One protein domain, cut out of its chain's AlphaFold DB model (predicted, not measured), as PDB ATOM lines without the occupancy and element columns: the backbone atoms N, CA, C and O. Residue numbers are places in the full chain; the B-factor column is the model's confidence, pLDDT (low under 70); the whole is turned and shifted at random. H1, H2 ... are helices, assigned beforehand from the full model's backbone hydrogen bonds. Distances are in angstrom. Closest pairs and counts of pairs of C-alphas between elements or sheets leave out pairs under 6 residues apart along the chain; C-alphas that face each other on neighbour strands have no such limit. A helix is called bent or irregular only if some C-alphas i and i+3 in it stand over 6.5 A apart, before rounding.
ATOM      1  N   TRP A   4      -5.391 -36.644  43.214       95.94
ATOM      2  CA  TRP A   4      -4.140 -35.909  43.037       95.94
ATOM      3  C   TRP A   4      -3.321 -35.841  44.336       95.94
ATOM      4  O   TRP A   4      -2.109 -36.043  44.297       95.94
ATOM      5  N   GLU A   5      -3.970 -35.634  45.481       95.19
ATOM      6  CA  GLU A   5      -3.304 -35.558  46.787       95.19
ATOM      7  C   GLU A   5      -2.717 -36.918  47.175       95.19
ATOM      8  O   GLU A   5      -1.541 -37.009  47.527       95.19
ATOM      9  N   ALA A   6      -3.485 -38.000  46.998       96.88
ATOM     10  CA  ALA A   6      -2.992 -39.359  47.221       96.88
ATOM     11  C   ALA A   6      -1.788 -39.696  46.319       96.88
ATOM     12  O   ALA A   6      -0.836 -40.342  46.754       96.88
ATOM     13  N   TYR A   7      -1.784 -39.222  45.069       96.94
ATOM     14  CA  TYR A   7      -0.629 -39.371  44.187       96.94
ATOM     15  C   TYR A   7       0.604 -38.607  44.691       96.94
ATOM     16  O   TYR A   7       1.710 -39.153  44.670       96.94
ATOM     17  N   GLN A   8       0.437 -37.376  45.183       96.00
ATOM     18  CA  GLN A   8       1.540 -36.613  45.774       96.00
ATOM     19  C   GLN A   8       2.107 -37.311  47.017       96.00
ATOM     20  O   GLN A   8       3.328 -37.434  47.125       96.00
ATOM     21  N   MET A   9       1.245 -37.841  47.894       96.94
ATOM     22  CA  MET A   9       1.668 -38.638  49.052       96.94
ATOM     23  C   MET A   9       2.495 -39.849  48.621       96.94
ATOM     24  O   MET A   9       3.601 -40.050  49.121       96.94
ATOM     25  N   TYR A  10       2.005 -40.618  47.645       97.69
ATOM     26  CA  TYR A  10       2.732 -41.761  47.095       97.69
ATOM     27  C   TYR A  10       4.110 -41.365  46.547       97.69
ATOM     28  O   TYR A  10       5.089 -42.053  46.824       97.69
ATOM     29  N   LEU A  11       4.221 -40.263  45.797       97.19
ATOM     30  CA  LEU A  11       5.513 -39.812  45.275       97.19
ATOM     31  C   LEU A  11       6.475 -39.394  46.386       97.19
ATOM     32  O   LEU A  11       7.650 -39.756  46.340       97.19
ATOM     33  N   GLY A  12       5.984 -38.647  47.376       97.69
ATOM     34  CA  GLY A  12       6.784 -38.240  48.525       97.69
ATOM     35  C   GLY A  12       7.301 -39.454  49.293       97.69
ATOM     36  O   GLY A  12       8.480 -39.512  49.631       97.69
ATOM     37  N   LEU A  13       6.441 -40.447  49.533       98.25
ATOM     38  CA  LEU A  13       6.830 -41.697  50.184       98.25
ATOM     39  C   LEU A  13       7.804 -42.495  49.320       98.25
ATOM     40  O   LEU A  13       8.812 -42.972  49.824       98.25
ATOM     41  N   LYS A  14       7.587 -42.573  48.006       97.81
ATOM     42  CA  LYS A  14       8.527 -43.246  47.108       97.81
ATOM     43  C   LYS A  14       9.917 -42.630  47.193       97.81
ATOM     44  O   LYS A  14      10.887 -43.361  47.367       97.81
ATOM     45  N   LEU A  15      10.019 -41.304  47.126       97.56
ATOM     46  CA  LEU A  15      11.288 -40.604  47.328       97.56
ATOM     47  C   LEU A  15      11.859 -40.896  48.714       97.56
ATOM     48  O   LEU A  15      13.049 -41.172  48.829       97.56
ATOM     49  N   HIS A  16      11.022 -40.895  49.747       98.12
ATOM     50  CA  HIS A  16      11.461 -41.183  51.102       98.12
ATOM     51  C   HIS A  16      12.098 -42.566  51.232       98.12
ATOM     52  O   HIS A  16      13.206 -42.680  51.742       98.12
ATOM     53  N   PHE A  17      11.446 -43.606  50.719       98.00
ATOM     54  CA  PHE A  17      11.937 -44.978  50.816       98.00
ATOM     55  C   PHE A  17      13.103 -45.290  49.866       98.00
ATOM     56  O   PHE A  17      13.836 -46.238  50.126       98.00
ATOM     57  N   THR A  18      13.317 -44.510  48.798       96.88
ATOM     58  CA  THR A  18      14.323 -44.821  47.754       96.88
ATOM     59  C   THR A  18      15.481 -43.827  47.651       96.88
ATOM     60  O   THR A  18      16.453 -44.100  46.956       96.88
ATOM     61  N   SER A  19      15.419 -42.693  48.350       95.75
ATOM     62  CA  SER A  19      16.438 -41.636  48.311       95.75
ATOM     63  C   SER A  19      16.663 -41.028  49.698       95.75
ATOM     64  O   SER A  19      16.138 -41.512  50.706       95.75
ATOM     65  N   ASP A  20      17.437 -39.953  49.773       94.69
ATOM     66  CA  ASP A  20      17.711 -39.255  51.033       94.69
ATOM     67  C   ASP A  20      16.593 -38.282  51.433       94.69
ATOM     68  O   ASP A  20      16.625 -37.713  52.518       94.69
ATOM     69  N   TYR A  21      15.539 -38.171  50.618       96.12
ATOM     70  CA  TYR A  21      14.352 -37.379  50.927       96.12
ATOM     71  C   TYR A  21      13.699 -37.794  52.262       96.12
ATOM     72  O   TYR A  21      13.516 -38.982  52.559       96.12
ATOM     73  N   ASP A  22      13.304 -36.807  53.064       95.00
ATOM     74  CA  ASP A  22      12.592 -37.004  54.326       95.00
ATOM     75  C   ASP A  22      11.137 -36.527  54.205       95.00
ATOM     76  O   ASP A  22      10.844 -35.334  54.122       95.00
ATOM     77  N   TYR A  23      10.197 -37.474  54.202       97.19
ATOM     78  CA  TYR A  23       8.777 -37.159  54.107       97.19
ATOM     79  C   TYR A  23       8.290 -36.331  55.297       97.19
ATOM     80  O   TYR A  23       7.464 -35.440  55.110       97.19
ATOM     81  N   THR A  24       8.785 -36.626  56.500       93.44
ATOM     82  CA  THR A  24       8.346 -35.979  57.740       93.44
ATOM     83  C   THR A  24       8.815 -34.531  57.808       93.44
ATOM     84  O   THR A  24       8.067 -33.673  58.268       93.44
ATOM     85  N   GLN A  25       9.994 -34.238  57.252       93.25
ATOM     86  CA  GLN A  25      10.529 -32.881  57.152       93.25
ATOM     87  C   GLN A  25       9.814 -32.046  56.078       93.25
ATOM     88  O   GLN A  25       9.485 -30.884  56.309       93.25
ATOM     89  N   TYR A  26       9.579 -32.618  54.893       91.19
ATOM     90  CA  TYR A  26       9.082 -31.870  53.728       91.19
ATOM     91  C   TYR A  26       7.567 -31.995  53.496       91.19
ATOM     92  O   TYR A  26       7.034 -31.412  52.546       91.19
ATOM     93  N   GLY A  27       6.856 -32.752  54.334       87.00
ATOM     94  CA  GLY A  27       5.400 -32.918  54.268       87.00
ATOM     95  C   GLY A  27       4.914 -33.557  52.966       87.00
ATOM     96  O   GLY A  27       3.857 -33.195  52.457       87.00
ATOM     97  N   GLY A  28       5.712 -34.446  52.369       85.25
ATOM     98  CA  GLY A  28       5.352 -35.118  51.113       85.25
ATOM     99  C   GLY A  28       5.320 -34.226  49.864       85.25
ATOM    100  O   GLY A  28       4.859 -34.676  48.814       85.25
ATOM    101  N   LYS A  29       5.815 -32.983  49.934       87.94
ATOM    102  CA  LYS A  29       5.861 -32.074  48.781       87.94
ATOM    103  C   LYS A  29       6.789 -32.609  47.689       87.94
ATOM    104  O   LYS A  29       7.956 -32.901  47.919       87.94
ATOM    105  N   THR A  30       6.281 -32.673  46.461       86.94
ATOM    106  CA  THR A  30       7.054 -33.093  45.283       86.94
ATOM    107  C   THR A  30       6.885 -32.104  44.135       86.94
ATOM    108  O   THR A  30       5.961 -31.293  44.130       86.94
ATOM    109  N   ARG A  31       7.772 -32.177  43.134       88.06
ATOM    110  CA  ARG A  31       7.733 -31.324  41.930       88.06
ATOM    111  C   ARG A  31       6.705 -31.778  40.880       88.06
ATOM    112  O   ARG A  31       6.699 -31.257  39.768       88.06
ATOM    113  N   ALA A  32       5.881 -32.781  41.181       90.75
ATOM    114  CA  ALA A  32       4.906 -33.289  40.225       90.75
ATOM    115  C   ALA A  32       3.809 -32.253  39.937       90.75
ATOM    116  O   ALA A  32       3.406 -31.494  40.817       90.75
ATOM    117  N   SER A  33       3.273 -32.275  38.715       93.88
ATOM    118  CA  SER A  33       2.166 -31.406  38.299       93.88
ATOM    119  C   SER A  33       0.865 -32.188  38.121       93.88
ATOM    120  O   SER A  33       0.871 -33.323  37.628       93.88
ATOM    121  N   LYS A  34      -0.274 -31.556  38.432       94.38
ATOM    122  CA  LYS A  34      -1.606 -32.154  38.234       94.38
ATOM    123  C   LYS A  34      -1.835 -32.562  36.773       94.38
ATOM    124  O   LYS A  34      -2.371 -33.634  36.509       94.38
ATOM    125  N   ALA A  35      -1.339 -31.765  35.824       95.62
ATOM    126  CA  ALA A  35      -1.393 -32.078  34.397       95.62
ATOM    127  C   ALA A  35      -0.666 -33.391  34.048       95.62
ATOM    128  O   ALA A  35      -1.186 -34.193  33.273       95.62
ATOM    129  N   SER A  36       0.510 -33.642  34.637       94.56
ATOM    130  CA  SER A  36       1.239 -34.901  34.427       94.56
ATOM    131  C   SER A  36       0.500 -36.107  35.016       94.56
ATOM    132  O   SER A  36       0.444 -37.161  34.386       94.56
ATOM    133  N   PHE A  37      -0.147 -35.939  36.175       96.44
ATOM    134  CA  PHE A  37      -0.955 -36.983  36.804       96.44
ATOM    135  C   PHE A  37      -2.168 -37.378  35.963       96.44
ATOM    136  O   PHE A  37      -2.426 -38.567  35.787       96.44
ATOM    137  N   LEU A  38      -2.874 -36.404  35.384       95.56
ATOM    138  CA  LEU A  38      -4.047 -36.683  34.553       95.56
ATOM    139  C   LEU A  38      -3.721 -37.556  33.332       95.56
ATOM    140  O   LEU A  38      -4.598 -38.279  32.868       95.56
ATOM    141  N   LYS A  39      -2.474 -37.548  32.844       96.69
ATOM    142  CA  LYS A  39      -2.018 -38.384  31.719       96.69
ATOM    143  C   LYS A  39      -1.668 -39.825  32.119       96.69
ATOM    144  O   LYS A  39      -1.422 -40.653  31.245       96.69
ATOM    145  N   ARG A  40      -1.619 -40.152  33.415       95.44
ATOM    146  CA  ARG A  40      -1.227 -41.487  33.885       95.44
ATOM    147  C   ARG A  40      -2.345 -42.513  33.695       95.44
ATOM    148  O   ARG A  40      -3.493 -42.268  34.060       95.44
ATOM    149  N   LYS A  41      -1.981 -43.708  33.218       95.31
ATOM    150  CA  LYS A  41      -2.906 -44.849  33.075       95.31
ATOM    151  C   LYS A  41      -3.369 -45.407  34.427       95.31
ATOM    152  O   LYS A  41      -4.512 -45.821  34.568       95.31
ATOM    153  N   ASP A  42      -2.504 -45.359  35.436       95.25
ATOM    154  CA  ASP A  42      -2.761 -45.867  36.790       95.25
ATOM    155  C   ASP A  42      -3.451 -44.850  37.720       95.25
ATOM    156  O   ASP A  42      -3.651 -45.132  38.897       95.25
ATOM    157  N   ARG A  43      -3.888 -43.682  37.217       96.00
ATOM    158  CA  ARG A  43      -4.533 -42.626  38.027       96.00
ATOM    159  C   ARG A  43      -5.748 -43.112  38.837       96.00
ATOM    160  O   ARG A  43      -6.016 -42.604  39.924       96.00
ATOM    161  N   TYR A  44      -6.461 -44.120  38.328       95.94
ATOM    162  CA  TYR A  44      -7.625 -44.723  38.986       95.94
ATOM    163  C   TYR A  44      -7.271 -45.443  40.290       95.94
ATOM    164  O   TYR A  44      -8.096 -45.481  41.203       95.94
ATOM    165  N   PHE A  45      -6.044 -45.964  40.414       97.56
ATOM    166  CA  PHE A  45      -5.553 -46.539  41.665       97.56
ATOM    167  C   PHE A  45      -5.605 -45.501  42.790       97.56
ATOM    168  O   PHE A  45      -6.186 -45.762  43.841       97.56
ATOM    169  N   PHE A  46      -5.079 -44.299  42.540       97.81
ATOM    170  CA  PHE A  46      -5.043 -43.221  43.529       97.81
ATOM    171  C   PHE A  46      -6.441 -42.709  43.872       97.81
ATOM    172  O   PHE A  46      -6.725 -42.485  45.043       97.81
ATOM    173  N   ALA A  47      -7.339 -42.603  42.887       97.12
ATOM    174  CA  ALA A  47      -8.735 -42.242  43.139       97.12
ATOM    175  C   ALA A  47      -9.444 -43.264  44.044       97.12
ATOM    176  O   ALA A  47     -10.161 -42.887  44.970       97.12
ATOM    177  N   ARG A  48      -9.214 -44.562  43.803       97.12
ATOM    178  CA  ARG A  48      -9.769 -45.647  44.621       97.12
ATOM    179  C   ARG A  48      -9.225 -45.615  46.049       97.12
ATOM    180  O   ARG A  48     -10.010 -45.720  46.985       97.12
ATOM    181  N   VAL A  49      -7.908 -45.475  46.213       97.56
ATOM    182  CA  VAL A  49      -7.260 -45.417  47.534       97.56
ATOM    183  C   VAL A  49      -7.732 -44.186  48.311       97.56
ATOM    184  O   VAL A  49      -8.193 -44.345  49.437       97.56
ATOM    185  N   ALA A  50      -7.708 -43.000  47.691       97.12
ATOM    186  CA  ALA A  50      -8.136 -41.749  48.316       97.12
ATOM    187  C   ALA A  50      -9.583 -41.825  48.820       97.12
ATOM    188  O   ALA A  50      -9.860 -41.459  49.955       97.12
ATOM    189  N   ARG A  51     -10.501 -42.367  48.005       97.12
ATOM    190  CA  ARG A  51     -11.908 -42.530  48.398       97.12
ATOM    191  C   ARG A  51     -12.090 -43.546  49.526       97.12
ATOM    192  O   ARG A  51     -12.929 -43.344  50.392       97.12
ATOM    193  N   LYS A  52     -11.365 -44.668  49.477       97.44
ATOM    194  CA  LYS A  52     -11.550 -45.773  50.425       97.44
ATOM    195  C   LYS A  52     -10.979 -45.456  51.805       97.44
ATOM    196  O   LYS A  52     -11.578 -45.826  52.811       97.44
ATOM    197  N   TYR A  53      -9.798 -44.848  51.841       96.94
ATOM    198  CA  TYR A  53      -9.042 -44.669  53.074       96.94
ATOM    199  C   TYR A  53      -9.104 -43.258  53.627       96.94
ATOM    200  O   TYR A  53      -8.952 -43.114  54.837       96.94
ATOM    201  N   ASP A  54      -9.336 -42.264  52.769       95.88
ATOM    202  CA  ASP A  54      -9.419 -40.851  53.125       95.88
ATOM    203  C   ASP A  54      -8.254 -40.442  54.040       95.88
ATOM    204  O   ASP A  54      -7.096 -40.569  53.627       95.88
ATOM    205  N   ASP A  55      -8.510 -40.082  55.296       95.50
ATOM    206  CA  ASP A  55      -7.494 -39.726  56.296       95.50
ATOM    207  C   ASP A  55      -6.438 -40.820  56.550       95.50
ATOM    208  O   ASP A  55      -5.304 -40.536  56.938       95.50
ATOM    209  N   ARG A  56      -6.769 -42.090  56.287       96.44
ATOM    210  CA  ARG A  56      -5.862 -43.244  56.439       96.44
ATOM    211  C   ARG A  56      -5.057 -43.563  55.182       96.44
ATOM    212  O   ARG A  56      -4.311 -44.542  55.163       96.44
ATOM    213  N   THR A  57      -5.160 -42.751  54.130       97.62
ATOM    214  CA  THR A  57      -4.414 -42.950  52.873       97.62
ATOM    215  C   THR A  57      -2.900 -43.027  53.102       97.62
ATOM    216  O   THR A  57      -2.229 -43.873  52.510       97.62
ATOM    217  N   LEU A  58      -2.361 -42.203  54.010       97.19
ATOM    218  CA  LEU A  58      -0.949 -42.262  54.392       97.19
ATOM    219  C   LEU A  58      -0.585 -43.619  55.011       97.19
ATOM    220  O   LEU A  58       0.423 -44.208  54.630       97.19
ATOM    221  N   GLU A  59      -1.410 -44.137  55.926       97.62
ATOM    222  CA  GLU A  59      -1.172 -45.432  56.573       97.62
ATOM    223  C   GLU A  59      -1.212 -46.584  55.561       97.62
ATOM    224  O   GLU A  59      -0.331 -47.444  55.575       97.62
ATOM    225  N   TYR A  60      -2.171 -46.560  54.629       98.31
ATOM    226  CA  TYR A  60      -2.245 -47.533  53.537       98.31
ATOM    227  C   TYR A  60      -0.967 -47.553  52.694       98.31
ATOM    228  O   TYR A  60      -0.430 -48.625  52.391       98.31
ATOM    229  N   PHE A  61      -0.452 -46.379  52.318       98.50
ATOM    230  CA  PHE A  61       0.788 -46.316  51.555       98.50
ATOM    231  C   PHE A  61       1.993 -46.754  52.377       98.50
ATOM    232  O   PHE A  61       2.774 -47.552  51.872       98.50
ATOM    233  N   VAL A  62       2.138 -46.299  53.624       98.31
ATOM    234  CA  VAL A  62       3.250 -46.703  54.501       98.31
ATOM    235  C   VAL A  62       3.292 -48.222  54.672       98.31
ATOM    236  O   VAL A  62       4.358 -48.813  54.509       98.31
ATOM    237  N   ALA A  63       2.146 -48.866  54.910       98.12
ATOM    238  CA  ALA A  63       2.058 -50.321  55.018       98.12
ATOM    239  C   ALA A  63       2.539 -51.034  53.743       98.12
ATOM    240  O   ALA A  63       3.259 -52.031  53.802       98.12
ATOM    241  N   ASN A  64       2.185 -50.501  52.572       98.56
ATOM    242  CA  ASN A  64       2.617 -51.057  51.294       98.56
ATOM    243  C   ASN A  64       4.095 -50.783  50.989       98.56
ATOM    244  O   ASN A  64       4.787 -51.682  50.521       98.56
ATOM    245  N   PHE A  65       4.610 -49.594  51.303       98.56
ATOM    246  CA  PHE A  65       6.032 -49.277  51.155       98.56
ATOM    247  C   PHE A  65       6.915 -50.087  52.110       98.56
ATOM    248  O   PHE A  65       8.024 -50.447  51.733       98.56
ATOM    249  N   ALA A  66       6.421 -50.446  53.299       97.50
ATOM    250  CA  ALA A  66       7.129 -51.348  54.205       97.50
ATOM    251  C   ALA A  66       7.351 -52.748  53.593       97.50
ATOM    252  O   ALA A  66       8.341 -53.404  53.908       97.50
ATOM    253  N   LYS A  67       6.456 -53.200  52.698       96.06
ATOM    254  CA  LYS A  67       6.553 -54.493  51.995       96.06
ATOM    255  C   LYS A  67       7.211 -54.383  50.608       96.06
ATOM    256  O   LYS A  67       7.925 -55.298  50.211       96.06
ATOM    257  N   SER A  68       7.001 -53.279  49.884       96.62
ATOM    258  CA  SER A  68       7.621 -52.978  48.580       96.62
ATOM    259  C   SER A  68       8.255 -51.575  48.589       96.62
ATOM    260  O   SER A  68       7.666 -50.608  48.089       96.62
ATOM    261  N   PRO A  69       9.481 -51.429  49.134       96.06
ATOM    262  CA  PRO A  69      10.122 -50.120  49.326       96.06
ATOM    263  C   PRO A  69      10.431 -49.383  48.017       96.06
ATOM    264  O   PRO A  69      10.443 -48.154  47.977       96.06
ATOM    265  N   LYS A  70      10.612 -50.120  46.911       96.00
ATOM    266  CA  LYS A  70      10.784 -49.542  45.563       96.00
ATOM    267  C   LYS A  70       9.509 -48.856  45.050       96.00
ATOM    268  O   LYS A  70       9.559 -48.091  44.081       96.00
ATOM    269  N   GLY A  71       8.363 -49.108  45.685       95.44
ATOM    270  CA  GLY A  71       7.106 -48.438  45.385       95.44
ATOM    271  C   GLY A  71       6.522 -48.829  44.036       95.44
ATOM    272  O   GLY A  71       5.991 -47.959  43.341       95.44
ATOM    273  N   TRP A  72       6.671 -50.078  43.596       94.75
ATOM    274  CA  TRP A  72       5.988 -50.524  42.384       94.75
ATOM    275  C   TRP A  72       4.506 -50.744  42.697       94.75
ATOM    276  O   TRP A  72       4.162 -51.548  43.554       94.75
ATOM    277  N   LEU A  73       3.615 -50.009  42.023       94.31
ATOM    278  CA  LEU A  73       2.179 -50.018  42.341       94.31
ATOM    279  C   LEU A  73       1.525 -51.398  42.180       94.31
ATOM    280  O   LEU A  73       0.516 -51.653  42.827       94.31
ATOM    281  N   GLY A  74       2.086 -52.282  41.349       94.62
ATOM    282  CA  GLY A  74       1.599 -53.658  41.197       94.62
ATOM    283  C   GLY A  74       1.747 -54.507  42.464       94.62
ATOM    284  O   GLY A  74       0.967 -55.434  42.668       94.62
ATOM    285  N   ASP A  75       2.680 -54.149  43.351       95.88
ATOM    286  CA  ASP A  75       2.859 -54.815  44.646       95.88
ATOM    287  C   ASP A  75       1.912 -54.280  45.725       95.88
ATOM    288  O   ASP A  75       1.846 -54.846  46.820       95.88
ATOM    289  N   PHE A  76       1.204 -53.176  45.452       97.56
ATOM    290  CA  PHE A  76       0.372 -52.524  46.453       97.56
ATOM    291  C   PHE A  76      -0.937 -53.290  46.593       97.56
ATOM    292  O   PHE A  76      -1.722 -53.420  45.651       97.56
TER     293      PHE A  76
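What this domain is: This is residues 4 to 76 of the 193 residues of an uncharacterized protein of Verrucomicrobia bacterium TMED175 (UniProt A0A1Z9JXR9). A straight helix, H1, runs through the middle of a rounded all-helix domain, and a sharply bent helix, H4, wraps round it: its first arm, H4a, crosses near the beginning of H1, and its second arm, H4b, packs alongside H1. Two short helices lie near H1, H3 near its first residues and H2 beside its second half, near residues 12 to 16, and residues 68 to 76 fold back after H4b. The printed part has 73 residues with four named helices, in the order H1, H2, H3, H4, and no named strand. It is compact, with a radius of gyration of the C-alphas of 11.5 A and spans of 27 by 24 by 22 A.

Where its parts are: Find C-alpha 4 at (-4.140, -35.909, 43.037); from there H1, residues 4 to 18, runs 21.0 A to C-alpha 18 at (14.323, -44.821, 47.754). Next come H2, residues 23 to 26, and H3, residues 34 to 38, which measure 5.3 A and 6.3 A. H4, residues 43 to 67, was assigned as one helix by its hydrogen bonds but is bent: C-alphas 52 and 55 are 9.4 A apart. Its arm H4a, residues 43 to 52, is 14.6 A long. Its arm H4b, residues 55 to 67, is 20.8 A long, ends at C-alpha 67 at (6.553, -54.493, 51.995), and is irregular, with C-alphas 55 and 58 7.3 A apart.

How they stand to each other: Begin with H1, the hub. Look at its residues 4 to 7, which alone touch H4a; the closest C-alphas are those of Ala 6 and Phe 46, 5.7 A apart, and the lines are about perpendicular at 79 degrees. H1 and H4b touch, closest at the C-alphas of Tyr 10 and Phe 61, 6.7 A, and run the same way at a shallow tilt of 31 degrees. The two arms run opposite ways at a steep tilt of 60 degrees. H1 only just touches H2, with 3 pairs of C-alphas within 8 A and with its residues 12 to 16 alone; His 16 and Tyr 23 have the closest C-alphas, 5.7 A. H1 also only just touches H3, with 3 such pairs and with its residues 4 to 7 alone; the closest C-alphas are those of Trp 4 and Lys 34, 6.6 A. H2 is apart from H3, H4a and H4b. In H1, H3 and H4a every O i to N i+4 pair is within hydrogen-bond range, in H4b 7 of 9; H2 is too short for such a pair.

The domain as a whole: Look for the two C-alphas farthest apart at Gln 25 and Lys 41, 30.1 A. The printed part has no cut, and no link between its helices is long: H1 to H2 and H3 to H4 are tight, H2 to H3 is short. The mean pLDDT of the printed part is 95.7, and no printed residue is under 70.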